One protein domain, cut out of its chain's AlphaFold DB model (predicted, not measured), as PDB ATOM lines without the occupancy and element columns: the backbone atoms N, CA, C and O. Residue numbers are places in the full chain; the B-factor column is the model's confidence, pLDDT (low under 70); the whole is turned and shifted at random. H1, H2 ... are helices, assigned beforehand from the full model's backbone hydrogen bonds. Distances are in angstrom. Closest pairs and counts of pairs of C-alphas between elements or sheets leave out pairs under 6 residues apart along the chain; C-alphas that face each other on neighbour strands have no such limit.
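What this domain is: This is residues 594 to 628 and 635 to 669 of the 954 residues of an uncharacterized protein of Kitasatospora sp. OK780 (UniProt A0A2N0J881). Four short helices string out loosely along an elongated outline: H3 and H4 make a V, H1 meets H4 at a corner and reaches to one extremity of the length, and H2 is near H3. The other extremity is made by two chain stretches with no named element, residues 616 to 628 and residues 635 to 644, which run out beside each other to the cut, while the tail of residues 664 to 669 stands free. The printed part has 70 residues, with four named helices in the order H1, H2, H3, H4 and no named strand, and its class is all helix. The whole is loose, with a radius of gyration of the C-alphas of 16.0 A, and spans 57 by 29 by 19 A, only just elongated.

Where its parts are: H3, residues 645 to 654, is 14.0 A from first to last C-alpha and begins at C-alpha 645 at (46.666, 34.935, -53.047). H4, residues 657 to 665, measures 12.2 A and ends at C-alpha 665 at (33.697, 25.028, -42.872). H1, residues 594 to 603, measures 13.9 A and begins at C-alpha 594 at (31.919, 41.936, -26.897). H2, residues 609 to 615, measures 10.1 A.

How they stand to each other: H3 touches H4, the closest C-alphas being those of Leu 653 and Gly 659 at 4.1 A. They run opposite ways at a steep tilt of 62 degrees. H2 is close to H3 but not clearly touching, with the C-alphas of Leu 612 and Leu 654 closest at 7.4 A. These two run opposite ways at a steep tilt of 40 degrees. H1 and H4 touch only at their ends, with the C-alphas of Val 602 and Ala 658 closest at 5.1 A. They run the same way at a steep tilt of 68 degrees, only just short of about perpendicular. H1 is apart from H2 and from H3, and H2 is apart from H4. In H1, H2, H3 and H4 every O i to N i+4 pair is within hydrogen-bond range.

The domain as a whole: The two C-alphas farthest apart are those of Pro 594 and Asp 628, at 57.8 A. Residues 629 to 634 are not printed, and C-alphas 628 and 635 are 6.1 A apart across the cut, which lies in the link from H2 to H3. Of the links that are printed whole, H1 to H2 and H3 to H4 are tight. The mean pLDDT of the printed part is 73.5. Confidence is under 70 at residues 594 to 603, 622, 658, 661 and 664 to 669, and the mean for H1 is 49.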
ATOM      1  N   PRO A 594      32.094  43.141 -26.100       40.28
ATOM      2  CA  PRO A 594      31.919  41.936 -26.897       40.28
ATOM      3  C   PRO A 594      32.861  41.898 -28.104       40.28
ATOM      4  O   PRO A 594      33.261  40.804 -28.463       40.28
ATOM      5  N   ALA A 595      33.321  43.025 -28.667       41.41
ATOM      6  CA  ALA A 595      34.332  43.020 -29.735       41.41
ATOM      7  C   ALA A 595      35.744  42.641 -29.248       41.41
ATOM      8  O   ALA A 595      36.453  41.940 -29.960       41.41
ATOM      9  N   HIS A 596      36.162  43.026 -28.035       43.28
ATOM     10  CA  HIS A 596      37.433  42.594 -27.437       43.28
ATOM     11  C   HIS A 596      37.375  41.132 -26.971       43.28
ATOM     12  O   HIS A 596      38.334  40.385 -27.177       43.28
ATOM     13  N   ALA A 597      36.240  40.689 -26.419       45.75
ATOM     14  CA  ALA A 597      35.995  39.276 -26.133       45.75
ATOM     15  C   ALA A 597      35.915  38.445 -27.428       45.75
ATOM     16  O   ALA A 597      36.530  37.383 -27.511       45.75
ATOM     17  N   ALA A 598      35.259  38.958 -28.473       46.25
ATOM     18  CA  ALA A 598      35.223  38.363 -29.807       46.25
ATOM     19  C   ALA A 598      36.610  38.358 -30.455       46.25
ATOM     20  O   ALA A 598      36.982  37.358 -31.046       46.25
ATOM     21  N   HIS A 599      37.430  39.396 -30.278       48.44
ATOM     22  CA  HIS A 599      38.804  39.450 -30.779       48.44
ATOM     23  C   HIS A 599      39.683  38.374 -30.121       48.44
ATOM     24  O   HIS A 599      40.393  37.645 -30.813       48.44
ATOM     25  N   HIS A 600      39.585  38.179 -28.802       54.59
ATOM     26  CA  HIS A 600      40.285  37.081 -28.121       54.59
ATOM     27  C   HIS A 600      39.715  35.691 -28.469       54.59
ATOM     28  O   HIS A 600      40.478  34.724 -28.570       54.59
ATOM     29  N   LEU A 601      38.410  35.582 -28.743       50.88
ATOM     30  CA  LEU A 601      37.770  34.357 -29.242       50.88
ATOM     31  C   LEU A 601      38.154  34.033 -30.699       50.88
ATOM     32  O   LEU A 601      38.276  32.854 -31.042       50.88
ATOM     33  N   VAL A 602      38.396  35.056 -31.524       58.50
ATOM     34  CA  VAL A 602      38.795  34.974 -32.941       58.50
ATOM     35  C   VAL A 602      40.281  34.646 -33.097       58.50
ATOM     36  O   VAL A 602      40.644  33.902 -34.014       58.50
ATOM     37  N   VAL A 603      41.146  35.132 -32.199       62.25
ATOM     38  CA  VAL A 603      42.595  34.872 -32.267       62.25
ATOM     39  C   VAL A 603      42.941  33.477 -31.724       62.25
ATOM     40  O   VAL A 603      43.591  32.713 -32.435       62.25
ATOM     41  N   GLY A 604      42.406  33.061 -30.567       77.12
ATOM     42  CA  GLY A 604      42.636  31.728 -29.978       77.12
ATOM     43  C   GLY A 604      44.112  31.375 -29.701       77.12
ATOM     44  O   GLY A 604      45.029  32.072 -30.122       77.12
ATOM     45  N   ASN A 605      44.363  30.265 -28.991       79.62
ATOM     46  CA  ASN A 605      45.740  29.802 -28.772       79.62
ATOM     47  C   ASN A 605      46.414  29.447 -30.116       79.62
ATOM     48  O   ASN A 605      45.768  28.815 -30.970       79.62
ATOM     49  N   PRO A 606      47.685  29.842 -30.328       79.81
ATOM     50  CA  PRO A 606      48.426  29.500 -31.538       79.81
ATOM     51  C   PRO A 606      48.633  27.980 -31.633       79.81
ATOM     52  O   PRO A 606      48.727  27.294 -30.614       79.81
ATOM     53  N   LEU A 607      48.690  27.437 -32.856       84.00
ATOM     54  CA  LEU A 607      49.114  26.045 -33.054       84.00
ATOM     55  C   LEU A 607      50.585  25.909 -32.674       84.00
ATOM     56  O   LEU A 607      51.354  26.856 -32.846       84.00
ATOM     57  N   SER A 608      50.984  24.721 -32.214       86.06
ATOM     58  CA  SER A 608      52.404  24.440 -32.021       86.06
ATOM     59  C   SER A 608      53.163  24.644 -33.345       86.06
ATOM     60  O   SER A 608      52.600  24.376 -34.417       86.06
ATOM     61  N   PRO A 609      54.424  25.112 -33.306       85.88
ATOM     62  CA  PRO A 609      55.208  25.401 -34.509       85.88
ATOM     63  C   PRO A 609      55.238  24.241 -35.515       85.88
ATOM     64  O   PRO A 609      55.110  24.464 -36.716       85.88
ATOM     65  N   GLU A 610      55.290  22.997 -35.030       88.06
ATOM     66  CA  GLU A 610      55.260  21.789 -35.862       88.06
ATOM     67  C   GLU A 610      53.925  21.588 -36.597       88.06
ATOM     68  O   GLU A 610      53.903  21.243 -37.778       88.06
ATOM     69  N   GLN A 611      52.789  21.830 -35.935       86.81
ATOM     70  CA  GLN A 611      51.472  21.703 -36.568       86.81
ATOM     71  C   GLN A 611      51.201  22.834 -37.563       86.81
ATOM     72  O   GLN A 611      50.497  22.628 -38.553       86.81
ATOM     73  N   LEU A 612      51.750  24.023 -37.302       90.25
ATOM     74  CA  LEU A 612      51.691  25.149 -38.226       90.25
ATOM     75  C   LEU A 612      52.541  24.868 -39.474       90.25
ATOM     76  O   LEU A 612      52.063  25.085 -40.584       90.25
ATOM     77  N   ALA A 613      53.755  24.334 -39.304       84.75
ATOM     78  CA  ALA A 613      54.643  23.968 -40.406       84.75
ATOM     79  C   ALA A 613      54.021  22.899 -41.320       84.75
ATOM     80  O   ALA A 613      54.033  23.064 -42.533       84.75
ATOM     81  N   ARG A 614      53.379  21.865 -40.751       88.62
ATOM     82  CA  ARG A 614      52.696  20.808 -41.526       88.62
ATOM     83  C   ARG A 614      51.477  21.286 -42.322       88.62
ATOM     84  O   ARG A 614      51.057  20.594 -43.242       88.62
ATOM     85  N   ARG A 615      50.856  22.407 -41.940       89.06
ATOM     86  CA  ARG A 615      49.619  22.909 -42.572       89.06
ATOM     87  C   ARG A 615      49.840  24.082 -43.515       89.06
ATOM     88  O   ARG A 615      48.936  24.402 -44.279       89.06
ATOM     89  N   ARG A 616      51.001  24.737 -43.457       89.25
ATOM     90  CA  ARG A 616      51.318  25.840 -44.364       89.25
ATOM     91  C   ARG A 616      51.471  25.306 -45.781       89.25
ATOM     92  O   ARG A 616      52.226  24.370 -46.018       89.25
ATOM     93  N   LYS A 617      50.774  25.933 -46.723       90.62
ATOM     94  CA  LYS A 617      51.002  25.685 -48.145       90.62
ATOM     95  C   LYS A 617      52.328  26.324 -48.565       90.62
ATOM     96  O   LYS A 617      52.660  27.387 -48.021       90.62
ATOM     97  N   PRO A 618      53.070  25.714 -49.504       80.75
ATOM     98  CA  PRO A 618      54.292  26.306 -50.021       80.75
ATOM     99  C   PRO A 618      53.984  27.693 -50.590       80.75
ATOM    100  O   PRO A 618      52.985  27.902 -51.287       80.75
ATOM    101  N   VAL A 619      54.821  28.651 -50.208       82.69
ATOM    102  CA  VAL A 619      54.873  29.983 -50.805       82.69
ATOM    103  C   VAL A 619      56.067  29.979 -51.756       82.69
ATOM    104  O   VAL A 619      57.130  29.482 -51.382       82.69
ATOM    105  N   GLY A 620      55.844  30.424 -52.993       78.69
ATOM    106  CA  GLY A 620      56.795  30.333 -54.103       78.69
ATOM    107  C   GLY A 620      58.145  30.973 -53.776       78.69
ATOM    108  O   GLY A 620      58.222  31.899 -52.962       78.69
ATOM    109  N   GLY A 621      59.205  30.443 -54.389       72.44
ATOM    110  CA  GLY A 621      60.585  30.918 -54.222       72.44
ATOM    111  C   GLY A 621      61.569  29.915 -53.612       72.44
ATOM    112  O   GLY A 621      62.723  30.269 -53.383       72.44
ATOM    113  N   LYS A 622      61.151  28.675 -53.321       62.12
ATOM    114  CA  LYS A 622      62.048  27.608 -52.838       62.12
ATOM    115  C   LYS A 622      61.726  26.276 -53.518       62.12
ATOM    116  O   LYS A 622      60.901  25.513 -53.031       62.12
ATOM    117  N   GLY A 623      62.401  26.024 -54.632       73.06
ATOM    118  CA  GLY A 623      62.422  24.764 -55.373       73.06
ATOM    119  C   GLY A 623      63.626  24.761 -56.324       73.06
ATOM    120  O   GLY A 623      64.179  25.836 -56.567       73.06
ATOM    121  N   PRO A 624      64.093  23.601 -56.811       75.50
ATOM    122  CA  PRO A 624      65.128  23.552 -57.838       75.50
ATOM    123  C   PRO A 624      64.595  24.112 -59.167       75.50
ATOM    124  O   PRO A 624      63.422  23.943 -59.501       75.50
ATOM    125  N   LEU A 625      65.462  24.791 -59.924       80.88
ATOM    126  CA  LEU A 625      65.180  25.200 -61.301       80.88
ATOM    127  C   LEU A 625      65.045  23.931 -62.151       80.88
ATOM    128  O   LEU A 625      66.026  23.207 -62.319       80.88
ATOM    129  N   VAL A 626      63.850  23.652 -62.675       82.00
ATOM    130  CA  VAL A 626      63.643  22.485 -63.544       82.00
ATOM    131  C   VAL A 626      63.791  22.937 -64.987       82.00
ATOM    132  O   VAL A 626      62.980  23.712 -65.499       82.00
ATOM    133  N   VAL A 627      64.845  22.457 -65.638       83.19
ATOM    134  CA  VAL A 627      65.123  22.691 -67.056       83.19
ATOM    135  C   VAL A 627      64.857  21.392 -67.805       83.19
ATOM    136  O   VAL A 627      65.288  20.325 -67.372       83.19
ATOM    137  N   ASP A 628      64.131  21.467 -68.917       78.00
ATOM    138  CA  ASP A 628      63.977  20.331 -69.819       78.00
ATOM    139  C   ASP A 628      65.342  19.964 -70.412       78.00
ATOM    140  O   ASP A 628      65.961  20.760 -71.121       78.00
ATOM    141  N   LEU A 635      61.404  24.794 -67.682       77.00
ATOM    142  CA  LEU A 635      60.034  24.331 -67.451       77.00
ATOM    143  C   LEU A 635      59.467  24.916 -66.158       77.00
ATOM    144  O   LEU A 635      58.272  25.188 -66.068       77.00
ATOM    145  N   HIS A 636      60.324  25.115 -65.159       74.12
ATOM    146  CA  HIS A 636      59.917  25.655 -63.874       74.12
ATOM    147  C   HIS A 636      60.991  26.583 -63.313       74.12
ATOM    148  O   HIS A 636      62.058  26.131 -62.895       74.12
ATOM    149  N   ASP A 637      60.696  27.885 -63.316       83.06
ATOM    150  CA  ASP A 637      61.528  28.924 -62.712       83.06
ATOM    151  C   ASP A 637      60.947  29.332 -61.346       83.06
ATOM    152  O   ASP A 637      59.985  30.108 -61.294       83.06
ATOM    153  N   PRO A 638      61.520  28.850 -60.228       75.31
ATOM    154  CA  PRO A 638      61.017  29.137 -58.886       75.31
ATOM    155  C   PRO A 638      61.135  30.626 -58.525       75.31
ATOM    156  O   PRO A 638      60.444  31.089 -57.620       75.31
ATOM    157  N   SER A 639      61.974  31.398 -59.234       76.06
ATOM    158  CA  SER A 639      62.100  32.848 -59.031       76.06
ATOM    159  C   SER A 639      60.944  33.646 -59.648       76.06
ATOM    160  O   SER A 639      60.681  34.773 -59.229       76.06
ATOM    161  N   LYS A 640      60.222  33.052 -60.607       76.25
ATOM    162  CA  LYS A 640      59.074  33.665 -61.295       76.25
ATOM    163  C   LYS A 640      57.730  33.167 -60.777       76.25
ATOM    164  O   LYS A 640      56.687  33.654 -61.214       76.25
ATOM    165  N   GLU A 641      57.735  32.214 -59.850       74.94
ATOM    166  CA  GLU A 641      56.515  31.617 -59.336       74.94
ATOM    167  C   GLU A 641      55.820  32.562 -58.344       74.94
ATOM    168  O   GLU A 641      56.215  32.738 -57.187       74.94
ATOM    169  N   ILE A 642      54.759  33.216 -58.819       73.06
ATOM    170  CA  ILE A 642      53.952  34.123 -58.007       73.06
ATOM    171  C   ILE A 642      53.144  33.280 -57.021       73.06
ATOM    172  O   ILE A 642      52.303  32.475 -57.412       73.06
ATOM    173  N   THR A 643      53.358  33.496 -55.720       80.56
ATOM    174  CA  THR A 643      52.565  32.812 -54.691       80.56
ATOM    175  C   THR A 643      51.084  33.183 -54.850       80.56
ATOM    176  O   THR A 643      50.752  34.368 -54.726       80.56
ATOM    177  N   PRO A 644      50.172  32.215 -55.061       82.56
ATOM    178  CA  PRO A 644      48.749  32.505 -55.209       82.56
ATOM    179  C   PRO A 644      48.198  33.229 -53.977       82.56
ATOM    180  O   PRO A 644      48.532  32.863 -52.844       82.56
ATOM    181  N   LEU A 645      47.298  34.208 -54.165       77.94
ATOM    182  CA  LEU A 645      46.666  34.935 -53.047       77.94
ATOM    183  C   LEU A 645      45.947  33.963 -52.108       77.94
ATOM    184  O   LEU A 645      45.941  34.148 -50.897       77.94
ATOM    185  N   GLY A 646      45.416  32.867 -52.653       81.44
ATOM    186  CA  GLY A 646      44.831  31.789 -51.866       81.44
ATOM    187  C   GLY A 646      45.823  31.123 -50.909       81.44
ATOM    188  O   GLY A 646      45.427  30.762 -49.808       81.44
ATOM    189  N   HIS A 647      47.106  30.980 -51.264       85.00
ATOM    190  CA  HIS A 647      48.122  30.373 -50.392       85.00
ATOM    191  C   HIS A 647      48.596  31.344 -49.309       85.00
ATOM    192  O   HIS A 647      48.729  30.943 -48.152       85.00
ATOM    193  N   THR A 648      48.785  32.625 -49.643       83.31
ATOM    194  CA  THR A 648      49.123  33.654 -48.644       83.31
ATOM    195  C   THR A 648      47.969  33.875 -47.673       83.31
ATOM    196  O   THR A 648      48.180  33.879 -46.459       83.31
ATOM    197  N   LEU A 649      46.738  33.956 -48.185       82.12
ATOM    198  CA  LEU A 649      45.524  34.066 -47.388       82.12
ATOM    199  C   LEU A 649      45.308  32.812 -46.538       82.12
ATOM    200  O   LEU A 649      45.051  32.934 -45.348       82.12
ATOM    201  N   HIS A 650      45.483  31.611 -47.092       86.62
ATOM    202  CA  HIS A 650      45.391  30.361 -46.331       86.62
ATOM    203  C   HIS A 650      46.413  30.316 -45.187       86.62
ATOM    204  O   HIS A 650      46.053  30.020 -44.049       86.62
ATOM    205  N   ASN A 651      47.670  30.683 -45.452       89.50
ATOM    206  CA  ASN A 651      48.723  30.715 -44.438       89.50
ATOM    207  C   ASN A 651      48.480  31.797 -43.370       89.50
ATOM    208  O   ASN A 651      48.784  31.569 -42.198       89.50
ATOM    209  N   ALA A 652      47.881  32.933 -43.744       84.38
ATOM    210  CA  ALA A 652      47.445  33.969 -42.809       84.38
ATOM    211  C   ALA A 652      46.240  33.512 -41.961       84.38
ATOM    212  O   ALA A 652      46.223  33.704 -40.745       84.38
ATOM    213  N   LEU A 653      45.263  32.839 -42.577       85.19
ATOM    214  CA  LEU A 653      44.066  32.306 -41.923       85.19
ATOM    215  C   LEU A 653      44.388  31.149 -40.968       85.19
ATOM    216  O   LEU A 653      43.741  31.020 -39.932       85.19
ATOM    217  N   LEU A 654      45.419  30.345 -41.240       87.00
ATOM    218  CA  LEU A 654      45.901  29.331 -40.292       87.00
ATOM    219  C   LEU A 654      46.389  29.945 -38.969       87.00
ATOM    220  O   LEU A 654      46.295  29.295 -37.922       87.00
ATOM    221  N   GLY A 655      46.856  31.197 -39.001       83.94
ATOM    222  CA  GLY A 655      47.270  31.957 -37.822       83.94
ATOM    223  C   GLY A 655      46.119  32.319 -36.878       83.94
ATOM    224  O   GLY A 655      46.353  32.462 -35.680       83.94
ATOM    225  N   THR A 656      44.873  32.380 -37.363       83.38
ATOM    226  CA  THR A 656      43.703  32.798 -36.569       83.38
ATOM    227  C   THR A 656      42.730  31.641 -36.333       83.38
ATOM    228  O   THR A 656      42.570  30.747 -37.163       83.38
ATOM    229  N   ARG A 657      42.051  31.603 -35.179       76.69
ATOM    230  CA  ARG A 657      41.072  30.541 -34.881       76.69
ATOM    231  C   ARG A 657      39.869  30.602 -35.821       76.69
ATOM    232  O   ARG A 657      39.413  29.552 -36.271       76.69
ATOM    233  N   ALA A 658      39.407  31.808 -36.143       67.44
ATOM    234  CA  ALA A 658      38.339  32.019 -37.118       67.44
ATOM    235  C   ALA A 658      38.749  31.555 -38.521       67.44
ATOM    236  O   ALA A 658      37.981  30.853 -39.167       67.44
ATOM    237  N   GLY A 659      39.980  31.840 -38.958       81.62
ATOM    238  CA  GLY A 659      40.478  31.361 -40.246       81.62
ATOM    239  C   GLY A 659      40.588  29.837 -40.312       81.62
ATOM    240  O   GLY A 659      40.226  29.234 -41.317       81.62
ATOM    241  N   ARG A 660      40.959  29.175 -39.210       85.88
ATOM    242  CA  ARG A 660      40.944  27.703 -39.123       85.88
ATOM    243  C   ARG A 660      39.543  27.100 -39.159       85.88
ATOM    244  O   ARG A 660      39.378  26.007 -39.697       85.88
ATOM    245  N   LEU A 661      38.554  27.777 -38.577       69.38
ATOM    246  CA  LEU A 661      37.153  27.364 -38.660       69.38
ATOM    247  C   LEU A 661      36.582  27.617 -40.054       69.38
ATOM    248  O   LEU A 661      35.922  26.733 -40.576       69.38
ATOM    249  N   ALA A 662      36.918  28.739 -40.693       70.62
ATOM    250  CA  ALA A 662      36.533  29.037 -42.070       70.62
ATOM    251  C   ALA A 662      37.129  28.027 -43.066       70.62
ATOM    252  O   ALA A 662      36.421  27.542 -43.941       70.62
ATOM    253  N   ILE A 663      38.394  27.622 -42.888       76.62
ATOM    254  CA  ILE A 663      39.032  26.575 -43.708       76.62
ATOM    255  C   ILE A 663      38.353  25.207 -43.498       76.62
ATOM    256  O   ILE A 663      38.203  24.456 -44.457       76.62
ATOM    257  N   ARG A 664      37.919  24.880 -42.269       69.19
ATOM    258  CA  ARG A 664      37.170  23.640 -41.981       69.19
ATOM    259  C   ARG A 664      35.729  23.680 -42.497       69.19
ATOM    260  O   ARG A 664      35.249  22.671 -42.991       69.19
ATOM    261  N   ALA A 665      35.060  24.825 -42.392       53.47
ATOM    262  CA  ALA A 665      33.697  25.028 -42.872       53.47
ATOM    263  C   ALA A 665      33.637  25.064 -44.406       53.47
ATOM    264  O   ALA A 665      32.704  24.536 -44.993       53.47
ATOM    265  N   GLY A 666      34.675  25.587 -45.069       53.06
ATOM    266  CA  GLY A 666      34.782  25.604 -46.531       53.06
ATOM    267  C   GLY A 666      34.918  24.225 -47.190       53.06
ATOM    268  O   GLY A 666      34.714  24.120 -48.393       53.06
ATOM    269  N   GLN A 667      35.225  23.164 -46.432       46.78
ATOM    270  CA  GLN A 667      35.213  21.778 -46.930       46.78
ATOM    271  C   GLN A 667      33.866  21.064 -46.713       46.78
ATOM    272  O   GLN A 667      33.647  20.000 -47.283       46.78
ATOM    273  N   ALA A 668      32.953  21.651 -45.933       38.00
ATOM    274  CA  ALA A 668      31.599  21.157 -45.698       38.00
ATOM    275  C   ALA A 668      30.600  22.150 -46.310       38.00
ATOM    276  O   ALA A 668      30.029  23.001 -45.633       38.00
ATOM    277  N   GLY A 669      30.464  22.110 -47.634       32.12
ATOM    278  CA  GLY A 669      29.637  23.062 -48.364       32.12
ATOM    279  C   GLY A 669      28.144  22.921 -48.054       32.12
ATOM    280  O   GLY A 669      27.566  21.865 -48.294       32.12
TER     281      GLY A 669